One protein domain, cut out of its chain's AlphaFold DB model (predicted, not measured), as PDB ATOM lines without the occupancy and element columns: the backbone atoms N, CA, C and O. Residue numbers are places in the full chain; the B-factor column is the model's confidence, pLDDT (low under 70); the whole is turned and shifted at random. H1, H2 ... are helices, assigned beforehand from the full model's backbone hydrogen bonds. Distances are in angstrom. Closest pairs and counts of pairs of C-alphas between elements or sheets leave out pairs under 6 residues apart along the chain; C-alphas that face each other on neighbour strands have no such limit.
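AT A GLANCE: This is residues 102 to 147 of the 335 residues of the protein "Solute carrier family 2, facilitated glucose transporter member 9-like" of Sinocyclocheilus grahami (UniProt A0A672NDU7). A small helical hairpin, made of the short helix H1 and the longer H2, has a third and longest helix, H3, folded back slantwise along one side of it. The fit is slight on that side: H3 meets H1 with its residues 137 to 141 alone and comes only close to H2. The printed part has 46 residues with three named helices, in the order H1, H2, H3, and no named strand, and its class is all helix. It is compact, with a radius of gyration of the C-alphas of 10.4 A, yet elongated in outline, spanning 32 by 19 by 13 A.

IN THESE COORDINATES: Start at Asp 102 and go two residues on to C-alpha 104 at (-48.381, 35.301, -38.291), where H1 begins; it covers residues 104 to 109 and is 8.6 A long from first to last C-alpha. Pass the four residues 110 to 113 and find C-alpha 114 at (-51.859, 27.607, -34.859); from there H2, residues 114 to 125, runs 16.0 A to Trp 125. After residues 126 to 130 comes H3, residues 131 to 144, which runs 20.0 A to C-alpha 144 at (-44.390, 36.985, -21.708).

HOW THE PARTS SIT: Look first at H1 and H2, a helical hairpin whose lines stand at a shallow tilt of 21 degrees and run opposite ways. They touch, and their closest C-alphas are those of Pro 104 and Cys 117, 4.9 A apart. Next compare H1 with H3: they touch, with H3 using residues 137 to 141 alone, and the closest C-alphas, those of Ile 109 and Gln 141, are 6.7 A apart. These two run the same way at a steep tilt of 43 degrees. H2 and H3 are close but not clearly touching, with the closest C-alphas, those of Thr 114 and Ile 134, 7.7 A apart. They run opposite ways at a steep tilt of 60 degrees. In the backbones of H1, H2 and H3, every O i to N i+4 pair is within hydrogen-bond range.

THE WHOLE: The two C-alphas farthest apart are those of Pro 127, between H2 and H3, and Glu 147, the last printed residue, at 33.2 A. From the C-alpha of Asp 102 to that of Glu 147 it is 22.0 A. The printed part has no cut, and the links H1 to H2 and H2 to H3 are both tight. In the B-factor column the mean pLDDT of the printed part is 80.8; look at residues 143 to 147, of which 143 and 144 belong to H3, for the values under 70.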
ATOM      1  N   ASP A 102     -52.816  38.296 -42.627       85.12
ATOM      2  CA  ASP A 102     -52.519  38.901 -41.324       85.12
ATOM      3  C   ASP A 102     -51.130  38.449 -40.821       85.12
ATOM      4  O   ASP A 102     -50.636  37.373 -41.175       85.12
ATOM      5  N   ALA A 103     -50.498  39.258 -39.964       85.81
ATOM      6  CA  ALA A 103     -49.180  38.938 -39.415       85.81
ATOM      7  C   ALA A 103     -49.221  37.596 -38.640       85.81
ATOM      8  O   ALA A 103     -50.050  37.436 -37.740       85.81
ATOM      9  N   PRO A 104     -48.329  36.626 -38.921       84.94
ATOM     10  CA  PRO A 104     -48.381  35.301 -38.291       84.94
ATOM     11  C   PRO A 104     -48.293  35.332 -36.760       84.94
ATOM     12  O   PRO A 104     -49.019  34.607 -36.083       84.94
ATOM     13  N   ARG A 105     -47.442  36.213 -36.210       81.56
ATOM     14  CA  ARG A 105     -47.294  36.409 -34.757       81.56
ATOM     15  C   ARG A 105     -48.580  36.916 -34.118       81.56
ATOM     16  O   ARG A 105     -48.977  36.390 -33.088       81.56
ATOM     17  N   TYR A 106     -49.251  37.868 -34.759       81.25
ATOM     18  CA  TYR A 106     -50.544  38.380 -34.320       81.25
ATOM     19  C   TYR A 106     -51.611  37.271 -34.262       81.25
ATOM     20  O   TYR A 106     -52.281  37.101 -33.246       81.25
ATOM     21  N   ILE A 107     -51.722  36.448 -35.314       83.38
ATOM     22  CA  ILE A 107     -52.674  35.320 -35.358       83.38
ATOM     23  C   ILE A 107     -52.386  34.299 -34.247       83.38
ATOM     24  O   ILE A 107     -53.315  33.756 -33.646       83.38
ATOM     25  N   LEU A 108     -51.113  34.001 -33.987       80.75
ATOM     26  CA  LEU A 108     -50.758  33.004 -32.985       80.75
ATOM     27  C   LEU A 108     -50.937  33.534 -31.558       80.75
ATOM     28  O   LEU A 108     -51.539  32.850 -30.740       80.75
ATOM     29  N   ILE A 109     -50.445  34.744 -31.279       74.69
ATOM     30  CA  ILE A 109     -50.385  35.305 -29.924       74.69
ATOM     31  C   ILE A 109     -51.756  35.831 -29.481       74.69
ATOM     32  O   ILE A 109     -52.196  35.493 -28.387       74.69
ATOM     33  N   GLU A 110     -52.452  36.619 -30.309       72.75
ATOM     34  CA  GLU A 110     -53.757  37.185 -29.923       72.75
ATOM     35  C   GLU A 110     -54.930  36.243 -30.210       72.75
ATOM     36  O   GLU A 110     -55.845  36.139 -29.398       72.75
ATOM     37  N   LYS A 111     -54.938  35.558 -31.364       79.00
ATOM     38  CA  LYS A 111     -56.069  34.691 -31.756       79.00
ATOM     39  C   LYS A 111     -55.896  33.227 -31.330       79.00
ATOM     40  O   LYS A 111     -56.844  32.456 -31.463       79.00
ATOM     41  N   GLY A 112     -54.709  32.815 -30.871       78.94
ATOM     42  CA  GLY A 112     -54.435  31.442 -30.423       78.94
ATOM     43  C   GLY A 112     -54.545  30.372 -31.519       78.94
ATOM     44  O   GLY A 112     -54.692  29.190 -31.211       78.94
ATOM     45  N   ASN A 113     -54.528  30.750 -32.806       85.31
ATOM     46  CA  ASN A 113     -54.844  29.831 -33.904       85.31
ATOM     47  C   ASN A 113     -53.600  29.358 -34.672       85.31
ATOM     48  O   ASN A 113     -53.176  29.956 -35.668       85.31
ATOM     49  N   THR A 114     -53.062  28.208 -34.265       85.81
ATOM     50  CA  THR A 114     -51.859  27.607 -34.859       85.81
ATOM     51  C   THR A 114     -52.026  27.205 -36.329       85.81
ATOM     52  O   THR A 114     -51.083  27.316 -37.114       85.81
ATOM     53  N   GLN A 115     -53.219  26.765 -36.746       87.19
ATOM     54  CA  GLN A 115     -53.444  26.351 -38.137       87.19
ATOM     55  C   GLN A 115     -53.465  27.544 -39.096       87.19
ATOM     56  O   GLN A 115     -52.851  27.487 -40.165       87.19
ATOM     57  N   GLN A 116     -54.131  28.638 -38.712       88.06
ATOM     58  CA  GLN A 116     -54.128  29.870 -39.504       88.06
ATOM     59  C   GLN A 116     -52.729  30.490 -39.566       88.06
ATOM     60  O   GLN A 116     -52.309  30.911 -40.642       88.06
ATOM     61  N   CYS A 117     -51.978  30.458 -38.459       86.62
ATOM     62  CA  CYS A 117     -50.581  30.885 -38.434       86.62
ATOM     63  C   CYS A 117     -49.729  30.095 -39.440       86.62
ATOM     64  O   CYS A 117     -49.017  30.695 -40.245       86.62
ATOM     65  N   ARG A 118     -49.840  28.755 -39.467       87.62
ATOM     66  CA  ARG A 118     -49.118  27.924 -40.447       87.62
ATOM     67  C   ARG A 118     -49.478  28.305 -41.884       87.62
ATOM     68  O   ARG A 118     -48.586  28.434 -42.715       87.62
ATOM     69  N   LYS A 119     -50.764  28.511 -42.181       89.00
ATOM     70  CA  LYS A 119     -51.216  28.902 -43.525       89.00
ATOM     71  C   LYS A 119     -50.675  30.278 -43.936       89.00
ATOM     72  O   LYS A 119     -50.260  30.447 -45.081       89.00
ATOM     73  N   ALA A 120     -50.642  31.241 -43.012       88.31
ATOM     74  CA  ALA A 120     -50.062  32.562 -43.245       88.31
ATOM     75  C   ALA A 120     -48.548  32.481 -43.504       88.31
ATOM     76  O   ALA A 120     -48.065  33.072 -44.468       88.31
ATOM     77  N   LEU A 121     -47.813  31.684 -42.719       88.75
ATOM     78  CA  LEU A 121     -46.384  31.429 -42.939       88.75
ATOM     79  C   LEU A 121     -46.124  30.770 -44.294       88.75
ATOM     80  O   LEU A 121     -45.231  31.199 -45.015       88.75
ATOM     81  N   GLN A 122     -46.941  29.791 -44.685       89.75
ATOM     82  CA  GLN A 122     -46.817  29.147 -45.993       89.75
ATOM     83  C   GLN A 122     -47.086  30.104 -47.160       89.75
ATOM     84  O   GLN A 122     -46.455  30.002 -48.209       89.75
ATOM     85  N   CYS A 123     -47.999  31.057 -46.973       88.44
ATOM     86  CA  CYS A 123     -48.266  32.105 -47.952       88.44
ATOM     87  C   CYS A 123     -47.103  33.107 -48.062       88.44
ATOM     88  O   CYS A 123     -46.750  33.504 -49.170       88.44
ATOM     89  N   LEU A 124     -46.492  33.489 -46.934       87.38
ATOM     90  CA  LEU A 124     -45.425  34.496 -46.877       87.38
ATOM     91  C   LEU A 124     -44.038  33.948 -47.241       87.38
ATOM     92  O   LEU A 124     -43.253  34.643 -47.881       87.38
ATOM     93  N   TRP A 125     -43.702  32.742 -46.782       89.00
ATOM     94  CA  TRP A 125     -42.350  32.170 -46.860       89.00
ATOM     95  C   TRP A 125     -42.242  31.001 -47.852       89.00
ATOM     96  O   TRP A 125     -41.129  30.585 -48.176       89.00
ATOM     97  N   GLY A 126     -43.372  30.498 -48.362       87.81
ATOM     98  CA  GLY A 126     -43.444  29.369 -49.290       87.81
ATOM     99  C   GLY A 126     -43.831  28.038 -48.624       87.81
ATOM    100  O   GLY A 126     -44.152  27.984 -47.440       87.81
ATOM    101  N   PRO A 127     -43.860  26.926 -49.376       87.88
ATOM    102  CA  PRO A 127     -44.229  25.622 -48.827       87.88
ATOM    103  C   PRO A 127     -43.180  25.105 -47.823       87.88
ATOM    104  O   PRO A 127     -42.017  24.910 -48.168       87.88
ATOM    105  N   GLY A 128     -43.610  24.837 -46.584       85.75
ATOM    106  CA  GLY A 128     -42.776  24.338 -45.481       85.75
ATOM    107  C   GLY A 128     -43.604  23.951 -44.243       85.75
ATOM    108  O   GLY A 128     -44.796  24.266 -44.170       85.75
ATOM    109  N   ASP A 129     -42.996  23.238 -43.282       80.19
ATOM    110  CA  ASP A 129     -43.680  22.749 -42.062       80.19
ATOM    111  C   ASP A 129     -43.668  23.784 -40.911       80.19
ATOM    112  O   ASP A 129     -44.593  23.811 -40.098       80.19
ATOM    113  N   TYR A 130     -42.659  24.669 -40.876       86.44
ATOM    114  CA  TYR A 130     -42.473  25.794 -39.933       86.44
ATOM    115  C   TYR A 130     -42.809  25.501 -38.454       86.44
ATOM    116  O   TYR A 130     -43.218  26.389 -37.708       86.44
ATOM    117  N   LYS A 131     -42.700  24.235 -38.021       86.00
ATOM    118  CA  LYS A 131     -43.064  23.804 -36.662       86.00
ATOM    119  C   LYS A 131     -42.161  24.433 -35.613       86.00
ATOM    120  O   LYS A 131     -42.671  24.924 -34.615       86.00
ATOM    121  N   LEU A 132     -40.857  24.455 -35.878       83.56
ATOM    122  CA  LEU A 132     -39.858  24.998 -34.964       83.56
ATOM    123  C   LEU A 132     -40.096  26.493 -34.715       83.56
ATOM    124  O   LEU A 132     -40.095  26.938 -33.575       83.56
ATOM    125  N   GLU A 133     -40.390  27.265 -35.761       83.69
ATOM    126  CA  GLU A 133     -40.679  28.694 -35.629       83.69
ATOM    127  C   GLU A 133     -41.978  28.955 -34.861       83.69
ATOM    128  O   GLU A 133     -42.054  29.905 -34.085       83.69
ATOM    129  N   ILE A 134     -42.998  28.112 -35.049       85.38
ATOM    130  CA  ILE A 134     -44.246  28.189 -34.281       85.38
ATOM    131  C   ILE A 134     -43.993  27.857 -32.803       85.38
ATOM    132  O   ILE A 134     -44.472  28.585 -31.938       85.38
ATOM    133  N   GLU A 135     -43.235  26.799 -32.507       85.19
ATOM    134  CA  GLU A 135     -42.860  26.418 -31.137       85.19
ATOM    135  C   GLU A 135     -42.043  27.514 -30.446       85.19
ATOM    136  O   GLU A 135     -42.334  27.860 -29.303       85.19
ATOM    137  N   GLU A 136     -41.090  28.134 -31.148       81.56
ATOM    138  CA  GLU A 136     -40.351  29.290 -30.634       81.56
ATOM    139  C   GLU A 136     -41.276  30.469 -30.307       81.56
ATOM    140  O   GLU A 136     -41.103  31.115 -29.275       81.56
ATOM    141  N   MET A 137     -42.268  30.766 -31.153       78.62
ATOM    142  CA  MET A 137     -43.224  31.850 -30.889       78.62
ATOM    143  C   MET A 137     -44.141  31.540 -29.697       78.62
ATOM    144  O   MET A 137     -44.455  32.448 -28.927       78.62
ATOM    145  N   LEU A 138     -44.535  30.277 -29.508       81.50
ATOM    146  CA  LEU A 138     -45.282  29.835 -28.322       81.50
ATOM    147  C   LEU A 138     -44.426  29.910 -27.053       81.50
ATOM    148  O   LEU A 138     -44.922  30.307 -26.002       81.50
ATOM    149  N   ALA A 139     -43.135  29.580 -27.142       78.94
ATOM    150  CA  ALA A 139     -42.197  29.738 -26.035       78.94
ATOM    151  C   ALA A 139     -41.985  31.221 -25.678       78.94
ATOM    152  O   ALA A 139     -41.997  31.569 -24.500       78.94
ATOM    153  N   GLU A 140     -41.867  32.109 -26.679       71.44
ATOM    154  CA  GLU A 140     -41.846  33.568 -26.476       71.44
ATOM    155  C   GLU A 140     -43.119  34.028 -25.728       71.44
ATOM    156  O   GLU A 140     -43.019  34.775 -24.757       71.44
ATOM    157  N   GLN A 141     -44.305  33.529 -26.105       70.06
ATOM    158  CA  GLN A 141     -45.574  33.832 -25.427       70.06
ATOM    159  C   GLN A 141     -45.621  33.317 -23.979       70.06
ATOM    160  O   GLN A 141     -46.069  34.038 -23.090       70.06
ATOM    161  N   ALA A 142     -45.140  32.098 -23.720       71.56
ATOM    162  CA  ALA A 142     -45.143  31.502 -22.383       71.56
ATOM    163  C   ALA A 142     -44.276  32.285 -21.380       71.56
ATOM    164  O   ALA A 142     -44.606  32.338 -20.198       71.56
ATOM    165  N   VAL A 143     -43.196  32.916 -21.854       66.50
ATOM    166  CA  VAL A 143     -42.330  33.794 -21.047       66.50
ATOM    167  C   VAL A 143     -42.971  35.165 -20.811       66.50
ATOM    168  O   VAL A 143     -42.796  35.746 -19.745       66.50
ATOM    169  N   ILE A 144     -43.714  35.682 -21.792       60.66
ATOM    170  CA  ILE A 144     -44.390  36.985 -21.708       60.66
ATOM    171  C   ILE A 144     -45.658  36.919 -20.825       60.66
ATOM    172  O   ILE A 144     -46.046  37.924 -20.231       60.66
ATOM    173  N   GLY A 145     -46.277  35.743 -20.681       61.28
ATOM    174  CA  GLY A 145     -47.499  35.555 -19.891       61.28
ATOM    175  C   GLY A 145     -48.720  36.287 -20.472       61.28
ATOM    176  O   GLY A 145     -48.696  36.771 -21.601       61.28
ATOM    177  N   GLU A 146     -49.800  36.399 -19.688       56.03
ATOM    178  CA  GLU A 146     -50.979  37.235 -20.005       56.03
ATOM    179  C   GLU A 146     -50.715  38.746 -19.821       56.03
ATOM    180  O   GLU A 146     -51.655  39.532 -19.685       56.03
ATOM    181  N   GLU A 147     -49.454  39.195 -19.779       56.94
ATOM    182  CA  GLU A 147     -49.156  40.621 -19.650       56.94
ATOM    183  C   GLU A 147     -49.573  41.373 -20.920       56.94
ATOM    184  O   GLU A 147     -48.821  41.521 -21.885       56.94
TER     185      GLU A 147